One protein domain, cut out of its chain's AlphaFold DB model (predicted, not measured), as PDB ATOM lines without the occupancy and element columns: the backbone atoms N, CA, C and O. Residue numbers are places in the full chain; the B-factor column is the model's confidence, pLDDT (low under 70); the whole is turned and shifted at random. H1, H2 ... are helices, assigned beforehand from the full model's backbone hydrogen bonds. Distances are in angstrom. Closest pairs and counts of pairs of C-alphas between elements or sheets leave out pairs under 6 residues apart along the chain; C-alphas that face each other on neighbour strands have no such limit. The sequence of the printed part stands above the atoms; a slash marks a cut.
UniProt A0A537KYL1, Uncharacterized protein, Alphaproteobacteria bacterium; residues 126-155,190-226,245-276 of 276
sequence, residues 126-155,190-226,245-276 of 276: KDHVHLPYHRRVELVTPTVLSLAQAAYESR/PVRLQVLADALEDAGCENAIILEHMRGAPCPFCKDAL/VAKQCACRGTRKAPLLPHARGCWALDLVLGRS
ATOM      1  N   LYS A 126      34.284  -0.793  15.479       61.66
ATOM      2  CA  LYS A 126      33.939  -2.197  15.168       61.66
ATOM      3  C   LYS A 126      32.656  -2.334  14.334       61.66
ATOM      4  O   LYS A 126      32.560  -3.250  13.520       61.66
ATOM      5  N   ASP A 127      31.726  -1.391  14.472       59.88
ATOM      6  CA  ASP A 127      30.455  -1.358  13.731       59.88
ATOM      7  C   ASP A 127      30.636  -1.047  12.234       59.88
ATOM      8  O   ASP A 127      29.739  -1.302  11.434       59.88
ATOM      9  N   HIS A 128      31.801  -0.517  11.839       58.38
ATOM     10  CA  HIS A 128      32.173  -0.292  10.437       58.38
ATOM     11  C   HIS A 128      32.871  -1.503   9.811       58.38
ATOM     12  O   HIS A 128      33.107  -1.536   8.604       58.38
ATOM     13  N   VAL A 129      33.199  -2.506  10.629       52.69
ATOM     14  CA  VAL A 129      33.932  -3.703  10.212       52.69
ATOM     15  C   VAL A 129      32.986  -4.895  10.071       52.69
ATOM     16  O   VAL A 129      33.164  -5.697   9.156       52.69
ATOM     17  N   HIS A 130      31.929  -4.984  10.891       56.09
ATOM     18  CA  HIS A 130      30.947  -6.069  10.812       56.09
ATOM     19  C   HIS A 130      29.522  -5.636  11.192       56.09
ATOM     20  O   HIS A 130      29.296  -5.075  12.262       56.09
ATOM     21  N   LEU A 131      28.530  -6.021  10.380       59.84
ATOM     22  CA  LEU A 131      27.151  -6.148  10.865       59.84
ATOM     23  C   LEU A 131      27.090  -7.355  11.822       59.84
ATOM     24  O   LEU A 131      27.582  -8.426  11.447       59.84
ATOM     25  N   PRO A 132      26.498  -7.239  13.030       59.28
ATOM     26  CA  PRO A 132      26.353  -8.375  13.936       59.28
ATOM     27  C   PRO A 132      25.677  -9.545  13.217       59.28
ATOM     28  O   PRO A 132      24.644  -9.352  12.582       59.28
ATOM     29  N   TYR A 133      26.246 -10.752  13.310       53.94
ATOM     30  CA  TYR A 133      25.827 -11.917  12.511       53.94
ATOM     31  C   TYR A 133      24.309 -12.174  12.543       53.94
ATOM     32  O   TYR A 133      23.711 -12.433  11.504       53.94
ATOM     33  N   HIS A 134      23.680 -12.026  13.715       57.97
ATOM     34  CA  HIS A 134      22.233 -12.184  13.896       57.97
ATOM     35  C   HIS A 134      21.423 -11.100  13.166       57.97
ATOM     36  O   HIS A 134      20.484 -11.429  12.451       57.97
ATOM     37  N   ARG A 135      21.837  -9.827  13.241       64.38
ATOM     38  CA  ARG A 135      21.180  -8.729  12.510       64.38
ATOM     39  C   ARG A 135      21.472  -8.747  11.014       64.38
ATOM     40  O   ARG A 135      20.671  -8.264  10.228       64.38
ATOM     41  N   ARG A 136      22.603  -9.311  10.582       68.69
ATOM     42  CA  ARG A 136      22.955  -9.359   9.158       68.69
ATOM     43  C   ARG A 136      21.960 -10.186   8.343       68.69
ATOM     44  O   ARG A 136      21.634  -9.788   7.232       68.69
ATOM     45  N   VAL A 137      21.483 -11.306   8.887       65.75
ATOM     46  CA  VAL A 137      20.496 -12.170   8.213       65.75
ATOM     47  C   VAL A 137      19.150 -11.458   8.058       65.75
ATOM     48  O   VAL A 137      18.483 -11.634   7.045       65.75
ATOM     49  N   GLU A 138      18.779 -10.627   9.032       77.00
ATOM     50  CA  GLU A 138      17.529  -9.862   9.020       77.00
ATOM     51  C   GLU A 138      17.605  -8.660   8.066       77.00
ATOM     52  O   GLU A 138      16.694  -8.438   7.272       77.00
ATOM     53  N   LEU A 139      18.721  -7.925   8.085       80.69
ATOM     54  CA  LEU A 139      18.906  -6.702   7.299       80.69
ATOM     55  C   LEU A 139      19.249  -6.967   5.826       80.69
ATOM     56  O   LEU A 139      18.810  -6.235   4.939       80.69
ATOM     57  N   VAL A 140      20.046  -8.000   5.533       87.44
ATOM     58  CA  VAL A 140      20.480  -8.323   4.162       87.44
ATOM     59  C   VAL A 140      19.461  -9.250   3.505       87.44
ATOM     60  O   VAL A 140      19.713 -10.424   3.230       87.44
ATOM     61  N   THR A 141      18.278  -8.699   3.248       91.25
ATOM     62  CA  THR A 141      17.219  -9.373   2.489       91.25
ATOM     63  C   THR A 141      17.661  -9.643   1.039       91.25
ATOM     64  O   THR A 141      18.584  -8.988   0.539       91.25
ATOM     65  N   PRO A 142      16.998 -10.552   0.296       93.56
ATOM     66  CA  PRO A 142      17.293 -10.768  -1.125       93.56
ATOM     67  C   PRO A 142      17.219  -9.484  -1.964       93.56
ATOM     68  O   PRO A 142      18.033  -9.288  -2.866       93.56
ATOM     69  N   THR A 143      16.288  -8.582  -1.636       93.81
ATOM     70  CA  THR A 143      16.154  -7.272  -2.290       93.81
ATOM     71  C   THR A 143      17.360  -6.384  -2.004       93.81
ATOM     72  O   THR A 143      17.964  -5.861  -2.941       93.81
ATOM     73  N   VAL A 144      17.757  -6.258  -0.733       95.06
ATOM     74  CA  VAL A 144      18.944  -5.485  -0.327       95.06
ATOM     75  C   VAL A 144      20.197  -6.032  -1.005       95.06
ATOM     76  O   VAL A 144      20.975  -5.266  -1.570       95.06
ATOM     77  N   LEU A 145      20.373  -7.355  -1.027       94.00
ATOM     78  CA  LEU A 145      21.517  -7.987  -1.676       94.00
ATOM     79  C   LEU A 145      21.525  -7.744  -3.193       94.00
ATOM     80  O   LEU A 145      22.572  -7.430  -3.758       94.00
ATOM     81  N   SER A 146      20.366  -7.835  -3.851       95.12
ATOM     82  CA  SER A 146      20.239  -7.551  -5.284       95.12
ATOM     83  C   SER A 146      20.562  -6.092  -5.607       95.12
ATOM     84  O   SER A 146      21.247  -5.823  -6.593       95.12
ATOM     85  N   LEU A 147      20.094  -5.144  -4.790       96.12
ATOM     86  CA  LEU A 147      20.398  -3.722  -4.951       96.12
ATOM     87  C   LEU A 147      21.880  -3.436  -4.704       96.12
ATOM     88  O   LEU A 147      22.494  -2.711  -5.482       96.12
ATOM     89  N   ALA A 148      22.475  -4.055  -3.683       94.81
ATOM     90  CA  ALA A 148      23.897  -3.930  -3.387       94.81
ATOM     91  C   ALA A 148      24.761  -4.463  -4.535       94.81
ATOM     92  O   ALA A 148      25.691  -3.787  -4.974       94.81
ATOM     93  N   GLN A 149      24.422  -5.635  -5.079       93.88
ATOM     94  CA  GLN A 149      25.127  -6.198  -6.227       93.88
ATOM     95  C   GLN A 149      24.979  -5.292  -7.456       93.88
ATOM     96  O   GLN A 149      25.967  -4.983  -8.119       93.88
ATOM     97  N   ALA A 150      23.773  -4.782  -7.713       92.94
ATOM     98  CA  ALA A 150      23.512  -3.871  -8.819       92.94
ATOM     99  C   ALA A 150      24.208  -2.506  -8.652       92.94
ATOM    100  O   ALA A 150      24.584  -1.889  -9.651       92.94
ATOM    101  N   ALA A 151      24.380  -2.009  -7.425       91.69
ATOM    102  CA  ALA A 151      25.168  -0.815  -7.132       91.69
ATOM    103  C   ALA A 151      26.658  -1.078  -7.389       91.69
ATOM    104  O   ALA A 151      27.305  -0.305  -8.098       91.69
ATOM    105  N   TYR A 152      27.173  -2.208  -6.902       90.69
ATOM    106  CA  TYR A 152      28.567  -2.615  -7.055       90.69
ATOM    107  C   TYR A 152      28.966  -2.872  -8.515       90.69
ATOM    108  O   TYR A 152      30.065  -2.524  -8.937       90.69
ATOM    109  N   GLU A 153      28.091  -3.492  -9.307       86.94
ATOM    110  CA  GLU A 153      28.351  -3.822 -10.712       86.94
ATOM    111  C   GLU A 153      28.146  -2.650 -11.666       86.94
ATOM    112  O   GLU A 153      28.677  -2.678 -12.779       86.94
ATOM    113  N   SER A 154      27.405  -1.621 -11.244       83.94
ATOM    114  CA  SER A 154      27.138  -0.464 -12.088       83.94
ATOM    115  C   SER A 154      28.436   0.203 -12.555       83.94
ATOM    116  O   SER A 154      29.389   0.391 -11.799       83.94
ATOM    117  N   ARG A 155      28.474   0.529 -13.848       73.94
ATOM    118  CA  ARG A 155      29.566   1.257 -14.495       73.94
ATOM    119  C   ARG A 155      29.059   2.666 -14.760       73.94
ATOM    120  O   ARG A 155      28.215   2.864 -15.635       73.94
ATOM    121  N   PRO A 190      26.081   7.041  -6.904       79.81
ATOM    122  CA  PRO A 190      25.542   7.555  -5.650       79.81
ATOM    123  C   PRO A 190      24.017   7.423  -5.574       79.81
ATOM    124  O   PRO A 190      23.477   7.278  -4.482       79.81
ATOM    125  N   VAL A 191      23.310   7.421  -6.709       82.94
ATOM    126  CA  VAL A 191      21.853   7.227  -6.728       82.94
ATOM    127  C   VAL A 191      21.507   5.790  -6.347       82.94
ATOM    128  O   VAL A 191      20.597   5.560  -5.557       82.94
ATOM    129  N   ARG A 192      22.262   4.806  -6.847       89.19
ATOM    130  CA  ARG A 192      22.058   3.397  -6.473       89.19
ATOM    131  C   ARG A 192      22.395   3.140  -5.009       89.19
ATOM    132  O   ARG A 192      21.714   2.342  -4.375       89.19
ATOM    133  N   LEU A 193      23.405   3.825  -4.474       89.62
ATOM    134  CA  LEU A 193      23.745   3.751  -3.052       89.62
ATOM    135  C   LEU A 193      22.671   4.390  -2.165       89.62
ATOM    136  O   LEU A 193      22.366   3.841  -1.113       89.62
ATOM    137  N   GLN A 194      22.041   5.484  -2.604       88.38
ATOM    138  CA  GLN A 194      20.879   6.059  -1.914       88.38
ATOM    139  C   GLN A 194      19.698   5.085  -1.886       88.38
ATOM    140  O   GLN A 194      19.162   4.821  -0.817       88.38
ATOM    141  N   VAL A 195      19.361   4.474  -3.028       91.88
ATOM    142  CA  VAL A 195      18.303   3.449  -3.098       91.88
ATOM    143  C   VAL A 195      18.630   2.241  -2.211       91.88
ATOM    144  O   VAL A 195      17.745   1.696  -1.559       91.88
ATOM    145  N   LEU A 196      19.898   1.823  -2.156       94.00
ATOM    146  CA  LEU A 196      20.340   0.765  -1.249       94.00
ATOM    147  C   LEU A 196      20.185   1.168   0.224       94.00
ATOM    148  O   LEU A 196      19.767   0.339   1.028       94.00
ATOM    149  N   ALA A 197      20.512   2.411   0.576       91.88
ATOM    150  CA  ALA A 197      20.343   2.918   1.934       91.88
ATOM    151  C   ALA A 197      18.868   2.912   2.353       91.88
ATOM    152  O   ALA A 197      18.553   2.453   3.443       91.88
ATOM    153  N   ASP A 198      17.971   3.350   1.470       93.06
ATOM    154  CA  ASP A 198      16.528   3.330   1.730       93.06
ATOM    155  C   ASP A 198      16.026   1.888   1.907       93.06
ATOM    156  O   ASP A 198      15.339   1.585   2.876       93.06
ATOM    157  N   ALA A 199      16.476   0.955   1.061       94.75
ATOM    158  CA  ALA A 199      16.135  -0.460   1.206       94.75
ATOM    159  C   ALA A 199      16.682  -1.096   2.501       94.75
ATOM    160  O   ALA A 199      16.059  -2.003   3.050       94.75
ATOM    161  N   LEU A 200      17.851  -0.657   2.981       92.69
ATOM    162  CA  LEU A 200      18.401  -1.085   4.270       92.69
ATOM    163  C   LEU A 200      17.571  -0.542   5.437       92.69
ATOM    164  O   LEU A 200      17.309  -1.284   6.382       92.69
ATOM    165  N   GLU A 201      17.177   0.729   5.386       91.88
ATOM    166  CA  GLU A 201      16.328   1.366   6.399       91.88
ATOM    167  C   GLU A 201      14.949   0.691   6.461       91.88
ATOM    168  O   GLU A 201      14.516   0.303   7.546       91.88
ATOM    169  N   ASP A 202      14.332   0.411   5.309       92.81
ATOM    170  CA  ASP A 202      13.072  -0.341   5.201       92.81
ATOM    171  C   ASP A 202      13.189  -1.778   5.741       92.81
ATOM    172  O   ASP A 202      12.230  -2.331   6.280       92.81
ATOM    173  N   ALA A 203      14.372  -2.391   5.627       90.19
ATOM    174  CA  ALA A 203      14.668  -3.697   6.215       90.19
ATOM    175  C   ALA A 203      14.926  -3.642   7.736       90.19
ATOM    176  O   ALA A 203      15.160  -4.683   8.349       90.19
ATOM    177  N   GLY A 204      14.880  -2.456   8.355       88.69
ATOM    178  CA  GLY A 204      15.064  -2.250   9.794       88.69
ATOM    179  C   GLY A 204      16.484  -1.853  10.210       88.69
ATOM    180  O   GLY A 204      16.856  -2.021  11.373       88.69
ATOM    181  N   CYS A 205      17.320  -1.367   9.286       87.88
ATOM    182  CA  CYS A 205      18.661  -0.896   9.631       87.88
ATOM    183  C   CYS A 205      18.579   0.435  10.387       87.88
ATOM    184  O   CYS A 205      18.205   1.452   9.819       87.88
ATOM    185  N   GLU A 206      19.003   0.447  11.650       86.25
ATOM    186  CA  GLU A 206      19.038   1.657  12.491       86.25
ATOM    187  C   GLU A 206      20.427   2.320  12.535       86.25
ATOM    188  O   GLU A 206      20.638   3.315  13.229       86.25
ATOM    189  N   ASN A 207      21.421   1.756  11.838       84.75
ATOM    190  CA  ASN A 207      22.780   2.287  11.860       84.75
ATOM    191  C   ASN A 207      22.876   3.544  10.984       84.75
ATOM    192  O   ASN A 207      23.164   3.466   9.787       84.75
ATOM    193  N   ALA A 208      22.680   4.702  11.615       83.75
ATOM    194  CA  ALA A 208      22.741   6.005  10.964       83.75
ATOM    195  C   ALA A 208      24.057   6.235  10.205       83.75
ATOM    196  O   ALA A 208      24.032   6.846   9.144       83.75
ATOM    197  N   ILE A 209      25.188   5.698  10.675       82.06
ATOM    198  CA  ILE A 209      26.487   5.932  10.028       82.06
ATOM    199  C   ILE A 209      26.541   5.264   8.648       82.06
ATOM    200  O   ILE A 209      26.961   5.890   7.677       82.06
ATOM    201  N   ILE A 210      26.068   4.017   8.535       84.88
ATOM    202  CA  ILE A 210      25.995   3.297   7.252       84.88
ATOM    203  C   ILE A 210      25.041   4.021   6.297       84.88
ATOM    204  O   ILE A 210      25.397   4.288   5.146       84.88
ATOM    205  N   LEU A 211      23.842   4.361   6.782       87.50
ATOM    206  CA  LEU A 211      22.805   5.005   5.977       87.50
ATOM    207  C   LEU A 211      23.251   6.383   5.478       87.50
ATOM    208  O   LEU A 211      23.119   6.695   4.294       87.50
ATOM    209  N   GLU A 212      23.816   7.210   6.355       84.00
ATOM    210  CA  GLU A 212      24.297   8.546   6.003       84.00
ATOM    211  C   GLU A 212      25.499   8.496   5.063       84.00
ATOM    212  O   GLU A 212      25.555   9.285   4.118       84.00
ATOM    213  N   HIS A 213      26.424   7.553   5.263       85.88
ATOM    214  CA  HIS A 213      27.568   7.372   4.377       85.88
ATOM    215  C   HIS A 213      27.125   6.995   2.952       85.88
ATOM    216  O   HIS A 213      27.529   7.653   1.990       85.88
ATOM    217  N   MET A 214      26.226   6.012   2.804       87.00
ATOM    218  CA  MET A 214      25.678   5.616   1.497       87.00
ATOM    219  C   MET A 214      24.860   6.734   0.835       87.00
ATOM    220  O   MET A 214      24.942   6.931  -0.378       87.00
ATOM    221  N   ARG A 215      24.106   7.513   1.622       85.19
ATOM    222  CA  ARG A 215      23.345   8.670   1.120       85.19
ATOM    223  C   ARG A 215      24.235   9.870   0.774       85.19
ATOM    224  O   ARG A 215      23.791  10.761   0.045       85.19
ATOM    225  N   GLY A 216      25.463   9.902   1.291       75.44
ATOM    226  CA  GLY A 216      26.393  11.024   1.230       75.44
ATOM    227  C   GLY A 216      26.106  12.090   2.294       75.44
ATOM    228  O   GLY A 216      24.966  12.268   2.748       75.44
ATOM    229  N   ALA A 217      27.139  12.851   2.675       63.16
ATOM    230  CA  ALA A 217      26.969  13.982   3.583       63.16
ATOM    231  C   ALA A 217      26.112  15.079   2.931       63.16
ATOM    232  O   ALA A 217      26.089  15.203   1.708       63.16
ATOM    233  N   PRO A 218      25.391  15.903   3.702       58.53
ATOM    234  CA  PRO A 218      24.685  17.065   3.167       58.53
ATOM    235  C   PRO A 218      25.658  18.033   2.489       58.53
ATOM    236  O   PRO A 218      26.761  18.244   2.986       58.53
ATOM    237  N   CYS A 219      25.267  18.632   1.362       58.03
ATOM    238  CA  CYS A 219      26.151  19.550   0.644       58.03
ATOM    239  C   CYS A 219      26.427  20.767   1.523       58.03
ATOM    240  O   CYS A 219      25.451  21.418   1.885       58.03
ATOM    241  N   PRO A 220      27.688  21.117   1.843       51.84
ATOM    242  CA  PRO A 220      27.973  22.312   2.639       51.84
ATOM    243  C   PRO A 220      27.392  23.560   1.961       51.84
ATOM    244  O   PRO A 220      26.723  24.362   2.601       51.84
ATOM    245  N   PHE A 221      27.461  23.618   0.627       52.47
ATOM    246  CA  PHE A 221      26.864  24.684  -0.181       52.47
ATOM    247  C   PHE A 221      25.327  24.660  -0.247       52.47
ATOM    248  O   PHE A 221      24.722  25.655  -0.634       52.47
ATOM    249  N   CYS A 222      24.673  23.543   0.102       54.38
ATOM    250  CA  CYS A 222      23.216  23.500   0.291       54.38
ATOM    251  C   CYS A 222      22.792  23.653   1.756       54.38
ATOM    252  O   CYS A 222      21.636  23.984   1.994       54.38
ATOM    253  N   LYS A 223      23.689  23.390   2.716       45.09
ATOM    254  CA  LYS A 223      23.460  23.534   4.161       45.09
ATOM    255  C   LYS A 223      23.499  24.998   4.592       45.09
ATOM    256  O   LYS A 223      22.652  25.390   5.383       45.09
ATOM    257  N   ASP A 224      24.368  25.811   3.990       44.31
ATOM    258  CA  ASP A 224      24.413  27.265   4.219       44.31
ATOM    259  C   ASP A 224      23.277  28.030   3.518       44.31
ATOM    260  O   ASP A 224      23.297  29.257   3.427       44.31
ATOM    261  N   ALA A 225      22.235  27.334   3.051       42.28
ATOM    262  CA  ALA A 225      20.998  27.971   2.635       42.28
ATOM    263  C   ALA A 225      20.184  28.428   3.860       42.28
ATOM    264  O   ALA A 225      19.035  28.043   4.048       42.28
ATOM    265  N   LEU A 226      20.744  29.410   4.568       40.12
ATOM    266  CA  LEU A 226      20.065  30.588   5.118       40.12
ATOM    267  C   LEU A 226      19.393  31.434   4.006       40.12
ATOM    268  O   LEU A 226      19.327  32.655   4.065       40.12
ATOM    269  N   VAL A 245      22.005  28.657  -9.581       43.03
ATOM    270  CA  VAL A 245      22.861  28.243  -8.456       43.03
ATOM    271  C   VAL A 245      22.599  26.786  -8.056       43.03
ATOM    272  O   VAL A 245      23.546  26.041  -7.828       43.03
ATOM    273  N   ALA A 246      21.347  26.310  -8.075       45.66
ATOM    274  CA  ALA A 246      21.047  24.888  -7.861       45.66
ATOM    275  C   ALA A 246      21.609  23.978  -8.979       45.66
ATOM    276  O   ALA A 246      22.047  22.862  -8.697       45.66
ATOM    277  N   LYS A 247      21.651  24.460 -10.234       48.12
ATOM    278  CA  LYS A 247      22.315  23.774 -11.360       48.12
ATOM    279  C   LYS A 247      23.847  23.873 -11.310       48.12
ATOM    280  O   LYS A 247      24.509  23.001 -11.867       48.12
ATOM    281  N   GLN A 248      24.400  24.909 -10.672       48.75
ATOM    282  CA  GLN A 248      25.845  25.153 -10.540       48.75
ATOM    283  C   GLN A 248      26.458  24.604  -9.244       48.75
ATOM    284  O   GLN A 248      27.678  24.478  -9.166       48.75
ATOM    285  N   CYS A 249      25.647  24.238  -8.247       49.31
ATOM    286  CA  CYS A 249      26.112  23.488  -7.084       49.31
ATOM    287  C   CYS A 249      26.835  22.221  -7.550       49.31
ATOM    288  O   CYS A 249      26.313  21.484  -8.390       49.31
ATOM    289  N   ALA A 250      27.990  21.907  -6.953       51.88
ATOM    290  CA  ALA A 250      28.715  20.662  -7.232       51.88
ATOM    291  C   ALA A 250      27.842  19.406  -7.005       51.88
ATOM    292  O   ALA A 250      28.054  18.376  -7.637       51.88
ATOM    293  N   CYS A 251      26.810  19.529  -6.164       50.34
ATOM    294  CA  CYS A 251      25.782  18.526  -5.905       50.34
ATOM    295  C   CYS A 251      24.768  18.312  -7.050       50.34
ATOM    296  O   CYS A 251      23.983  17.373  -6.995       50.34
ATOM    297  N   ARG A 252      24.710  19.190  -8.066       54.66
ATOM    298  CA  ARG A 252      23.736  19.151  -9.180       54.66
ATOM    299  C   ARG A 252      22.274  18.963  -8.738       54.66
ATOM    300  O   ARG A 252      21.499  18.288  -9.411       54.66
ATOM    301  N   GLY A 253      21.894  19.549  -7.603       53.75
ATOM    302  CA  GLY A 253      20.529  19.492  -7.072       53.75
ATOM    303  C   GLY A 253      20.218  18.321  -6.132       53.75
ATOM    304  O   GLY A 253      19.124  18.297  -5.580       53.75
ATOM    305  N   THR A 254      21.158  17.404  -5.864       55.62
ATOM    306  CA  THR A 254      20.941  16.283  -4.920       55.62
ATOM    307  C   THR A 254      20.948  16.707  -3.448       55.62
ATOM    308  O   THR A 254      20.647  15.899  -2.576       55.62
ATOM    309  N   ARG A 255      21.316  17.965  -3.146       55.28
ATOM    310  CA  ARG A 255      21.495  18.523  -1.784       55.28
ATOM    311  C   ARG A 255      22.486  17.756  -0.898       55.28
ATOM    312  O   ARG A 255      22.627  18.063   0.286       55.28
ATOM    313  N   LYS A 256      23.227  16.811  -1.471       57.41
ATOM    314  CA  LYS A 256      24.296  16.052  -0.827       57.41
ATOM    315  C   LYS A 256      25.642  16.532  -1.361       57.41
ATOM    316  O   LYS A 256      25.771  16.844  -2.545       57.41
ATOM    317  N   ALA A 257      26.614  16.704  -0.473       50.47
ATOM    318  CA  ALA A 257      27.974  17.026  -0.840       50.47
ATOM    319  C   ALA A 257      28.429  15.902  -1.755       50.47
ATOM    320  O   ALA A 257      28.187  14.736  -1.430       50.47
ATOM    321  N   PRO A 258      29.142  16.207  -2.840       47.19
ATOM    322  CA  PRO A 258      30.117  15.255  -3.303       47.19
ATOM    323  C   PRO A 258      31.204  15.191  -2.217       47.19
ATOM    324  O   PRO A 258      32.270  15.774  -2.368       47.19
ATOM    325  N   LEU A 259      30.925  14.496  -1.102       47.69
ATOM    326  CA  LEU A 259      31.971  13.642  -0.564       47.69
ATOM    327  C   LEU A 259      32.366  12.763  -1.735       47.69
ATOM    328  O   LEU A 259      31.523  12.377  -2.554       47.69
ATOM    329  N   LEU A 260      33.663  12.624  -1.900       56.47
ATOM    330  CA  LEU A 260      34.224  12.126  -3.133       56.47
ATOM    331  C   LEU A 260      33.555  10.821  -3.553       56.47
ATOM    332  O   LEU A 260      33.175  10.027  -2.697       56.47
ATOM    333  N   PRO A 261      33.297  10.664  -4.861       68.94
ATOM    334  CA  PRO A 261      32.410   9.630  -5.353       68.94
ATOM    335  C   PRO A 261      32.885   8.270  -4.849       68.94
ATOM    336  O   PRO A 261      34.045   7.913  -5.064       68.94
ATOM    337  N   HIS A 262      31.972   7.565  -4.175       83.12
ATOM    338  CA  HIS A 262      32.174   6.232  -3.612       83.12
ATOM    339  C   HIS A 262      32.990   5.368  -4.572       83.12
ATOM    340  O   HIS A 262      32.651   5.232  -5.751       83.12
ATOM    341  N   ALA A 263      34.083   4.799  -4.094       86.06
ATOM    342  CA  ALA A 263      34.917   3.909  -4.874       86.06
ATOM    343  C   ALA A 263      34.439   2.465  -4.727       86.06
ATOM    344  O   ALA A 263      33.821   2.065  -3.737       86.06
ATOM    345  N   ARG A 264      34.786   1.620  -5.703       87.31
ATOM    346  CA  ARG A 264      34.758   0.173  -5.454       87.31
ATOM    347  C   ARG A 264      35.631  -0.122  -4.237       87.31
ATOM    348  O   ARG A 264      36.765   0.342  -4.177       87.31
ATOM    349  N   GLY A 265      35.103  -0.897  -3.294       87.25
ATOM    350  CA  GLY A 265      35.730  -1.107  -1.989       87.25
ATOM    351  C   GLY A 265      35.192  -0.196  -0.887       87.25
ATOM    352  O   GLY A 265      35.705  -0.279   0.224       87.25
ATOM    353  N   CYS A 266      34.176   0.635  -1.173       90.94
ATOM    354  CA  CYS A 266      33.401   1.363  -0.167       90.94
ATOM    355  C   CYS A 266      33.064   0.441   1.014       90.94
ATOM    356  O   CYS A 266      32.448  -0.616   0.827       90.94
ATOM    357  N   TRP A 267      33.462   0.839   2.225       90.69
ATOM    358  CA  TRP A 267      33.344  -0.008   3.410       90.69
ATOM    359  C   TRP A 267      31.892  -0.414   3.669       90.69
ATOM    360  O   TRP A 267      31.625  -1.587   3.917       90.69
ATOM    361  N   ALA A 268      30.947   0.517   3.533       89.38
ATOM    362  CA  ALA A 268      29.543   0.264   3.826       89.38
ATOM    363  C   ALA A 268      28.907  -0.708   2.825       89.38
ATOM    364  O   ALA A 268      28.130  -1.579   3.213       89.38
ATOM    365  N   LEU A 269      29.253  -0.599   1.540       91.69
ATOM    366  CA  LEU A 269      28.768  -1.537   0.529       91.69
ATOM    367  C   LEU A 269      29.393  -2.927   0.714       91.69
ATOM    368  O   LEU A 269      28.692  -3.939   0.631       91.69
ATOM    369  N   ASP A 270      30.693  -2.985   1.012       90.75
ATOM    370  CA  ASP A 270      31.391  -4.240   1.293       90.75
ATOM    371  C   ASP A 270      30.823  -4.948   2.536       90.75
ATOM    372  O   ASP A 270      30.789  -6.178   2.550       90.75
ATOM    373  N   LEU A 271      30.314  -4.226   3.543       88.31
ATOM    374  CA  LEU A 271      29.617  -4.830   4.688       88.31
ATOM    375  C   LEU A 271      28.355  -5.587   4.268       88.31
ATOM    376  O   LEU A 271      28.136  -6.721   4.705       88.31
ATOM    377  N   VAL A 272      27.534  -4.983   3.404       89.94
ATOM    378  CA  VAL A 272      26.312  -5.618   2.890       89.94
ATOM    379  C   VAL A 272      26.683  -6.865   2.084       89.94
ATOM    380  O   VAL A 272      26.171  -7.958   2.341       89.94
ATOM    381  N   LEU A 273      27.659  -6.731   1.182       90.25
ATOM    382  CA  LEU A 273      28.126  -7.810   0.307       90.25
ATOM    383  C   LEU A 273      28.986  -8.869   1.019       90.25
ATOM    384  O   LEU A 273      29.183  -9.954   0.477       90.25
ATOM    385  N   GLY A 274      29.500  -8.589   2.219       86.19
ATOM    386  CA  GLY A 274      30.394  -9.479   2.968       86.19
ATOM    387  C   GLY A 274      31.797  -9.588   2.388       86.19
ATOM    388  O   GLY A 274      32.334 -10.690   2.345       86.19
ATOM    389  N   ARG A 275      32.356  -8.476   1.906       83.19
ATOM    390  CA  ARG A 275      33.643  -8.414   1.188       83.19
ATOM    391  C   ARG A 275      34.753  -7.658   1.943       83.19
ATOM    392  O   ARG A 275      35.719  -7.236   1.305       83.19
ATOM    393  N   SER A 276      34.602  -7.461   3.256       68.62
ATOM    394  CA  SER A 276      35.529  -6.714   4.133       68.62
ATOM    395  C   SER A 276      36.943  -7.295   4.155       68.62
ATOM    396  O   SER A 276      37.037  -8.506   4.454       68.62
TER     397      SER A 276
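AT A GLANCE: This is residues 126 to 155, 190 to 226 and 245 to 276 of the 276 residues of an uncharacterized protein of Alphaproteobacteria bacterium (UniProt A0A537KYL1). Helices H2, H3 and H4 lie side by side in one layer, and H7 packs across one side of it on H2 and H4; H1 sits at one end of this body. From H4 the backbone runs out to the short helix H5 at the far end, where the printed stretch stops at residue 226; beyond the cut the short helix H6, residues 245 to 248, also lies at that far end, and the long stretch of residues 249 to 266 leads back from it to H7. The printed part has 99 residues with seven named helices, H1 to H7 in order along the chain, and no named strand; the class is all helix. The whole is compact, with a radius of gyration of the C-alphas of 14.3 A, yet elongated in outline, spanning 45 by 29 by 22 A.

HOW THE PARTS SIT: H1, residues 133 to 139, and H2, residues 142 to 153, meet only through their link. H3, residues 190 to 202, is close to H1 but not clearly touching, the closest C-alphas being those of Leu 139 and Leu 200, 6.4 A apart. H2 and H3 touch at a shallow tilt of 15 degrees, opposite ways; their closest C-alphas, of Ala 151 and Arg 192, are 5.3 A apart. H3 and H4, residues 208 to 215, form a helical hairpin and touch, closest at the C-alphas of Gln 194 and Arg 215, 4.7 A apart. Their shallow tilt of 34 degrees, opposite ways, is only just short of steep. H7, residues 267 to 273, touches H2 at a steep tilt of 54 degrees, opposite ways, with the closest C-alphas, of Ala 148 and Leu 269, 6.7 A apart. H7 also touches H4, about perpendicular at 90 degrees, with the closest C-alphas, of Ile 210 and Ala 268, 5.8 A apart. H3 and H7 are near each other. H5, residues 220 to 223, and H6, residues 245 to 248, touch no helix. Every O i to N i+4 pair is within hydrogen-bond range in H2, H3, H4 and H7; H1 has 1 of 3, beside 2 of 4 O i to N i+3 pairs, and H5 and H6 are too short for an O i to N i+4 pair.

IN THESE COORDINATES: H1 begins at C-alpha 133, (25.827, -11.917, 12.511), and measures 10.1 A from first to last C-alpha. H2 measures 16.2 A, H3 18.3 A and H4 10.2 A. H5 and H6 have four residues each. H7 measures 9.9 A and ends at C-alpha 273, (28.126, -7.810, 0.307).

THE WHOLE: The C-alphas of His 134 and Val 245 are the two farthest apart, 46.2 A. Residues 156 to 189 are not printed, with 11.6 A between C-alphas 155 and 190; residues 227 to 244 are not printed, with 14.1 A between C-alphas 226 and 245. Of the links that are printed whole, H6 to H7 is long, with 18 residues. The mean pLDDT of the printed part is 74.7; residues 126 to 137, 217 to 226, 245 to 261 and 276 are under 70.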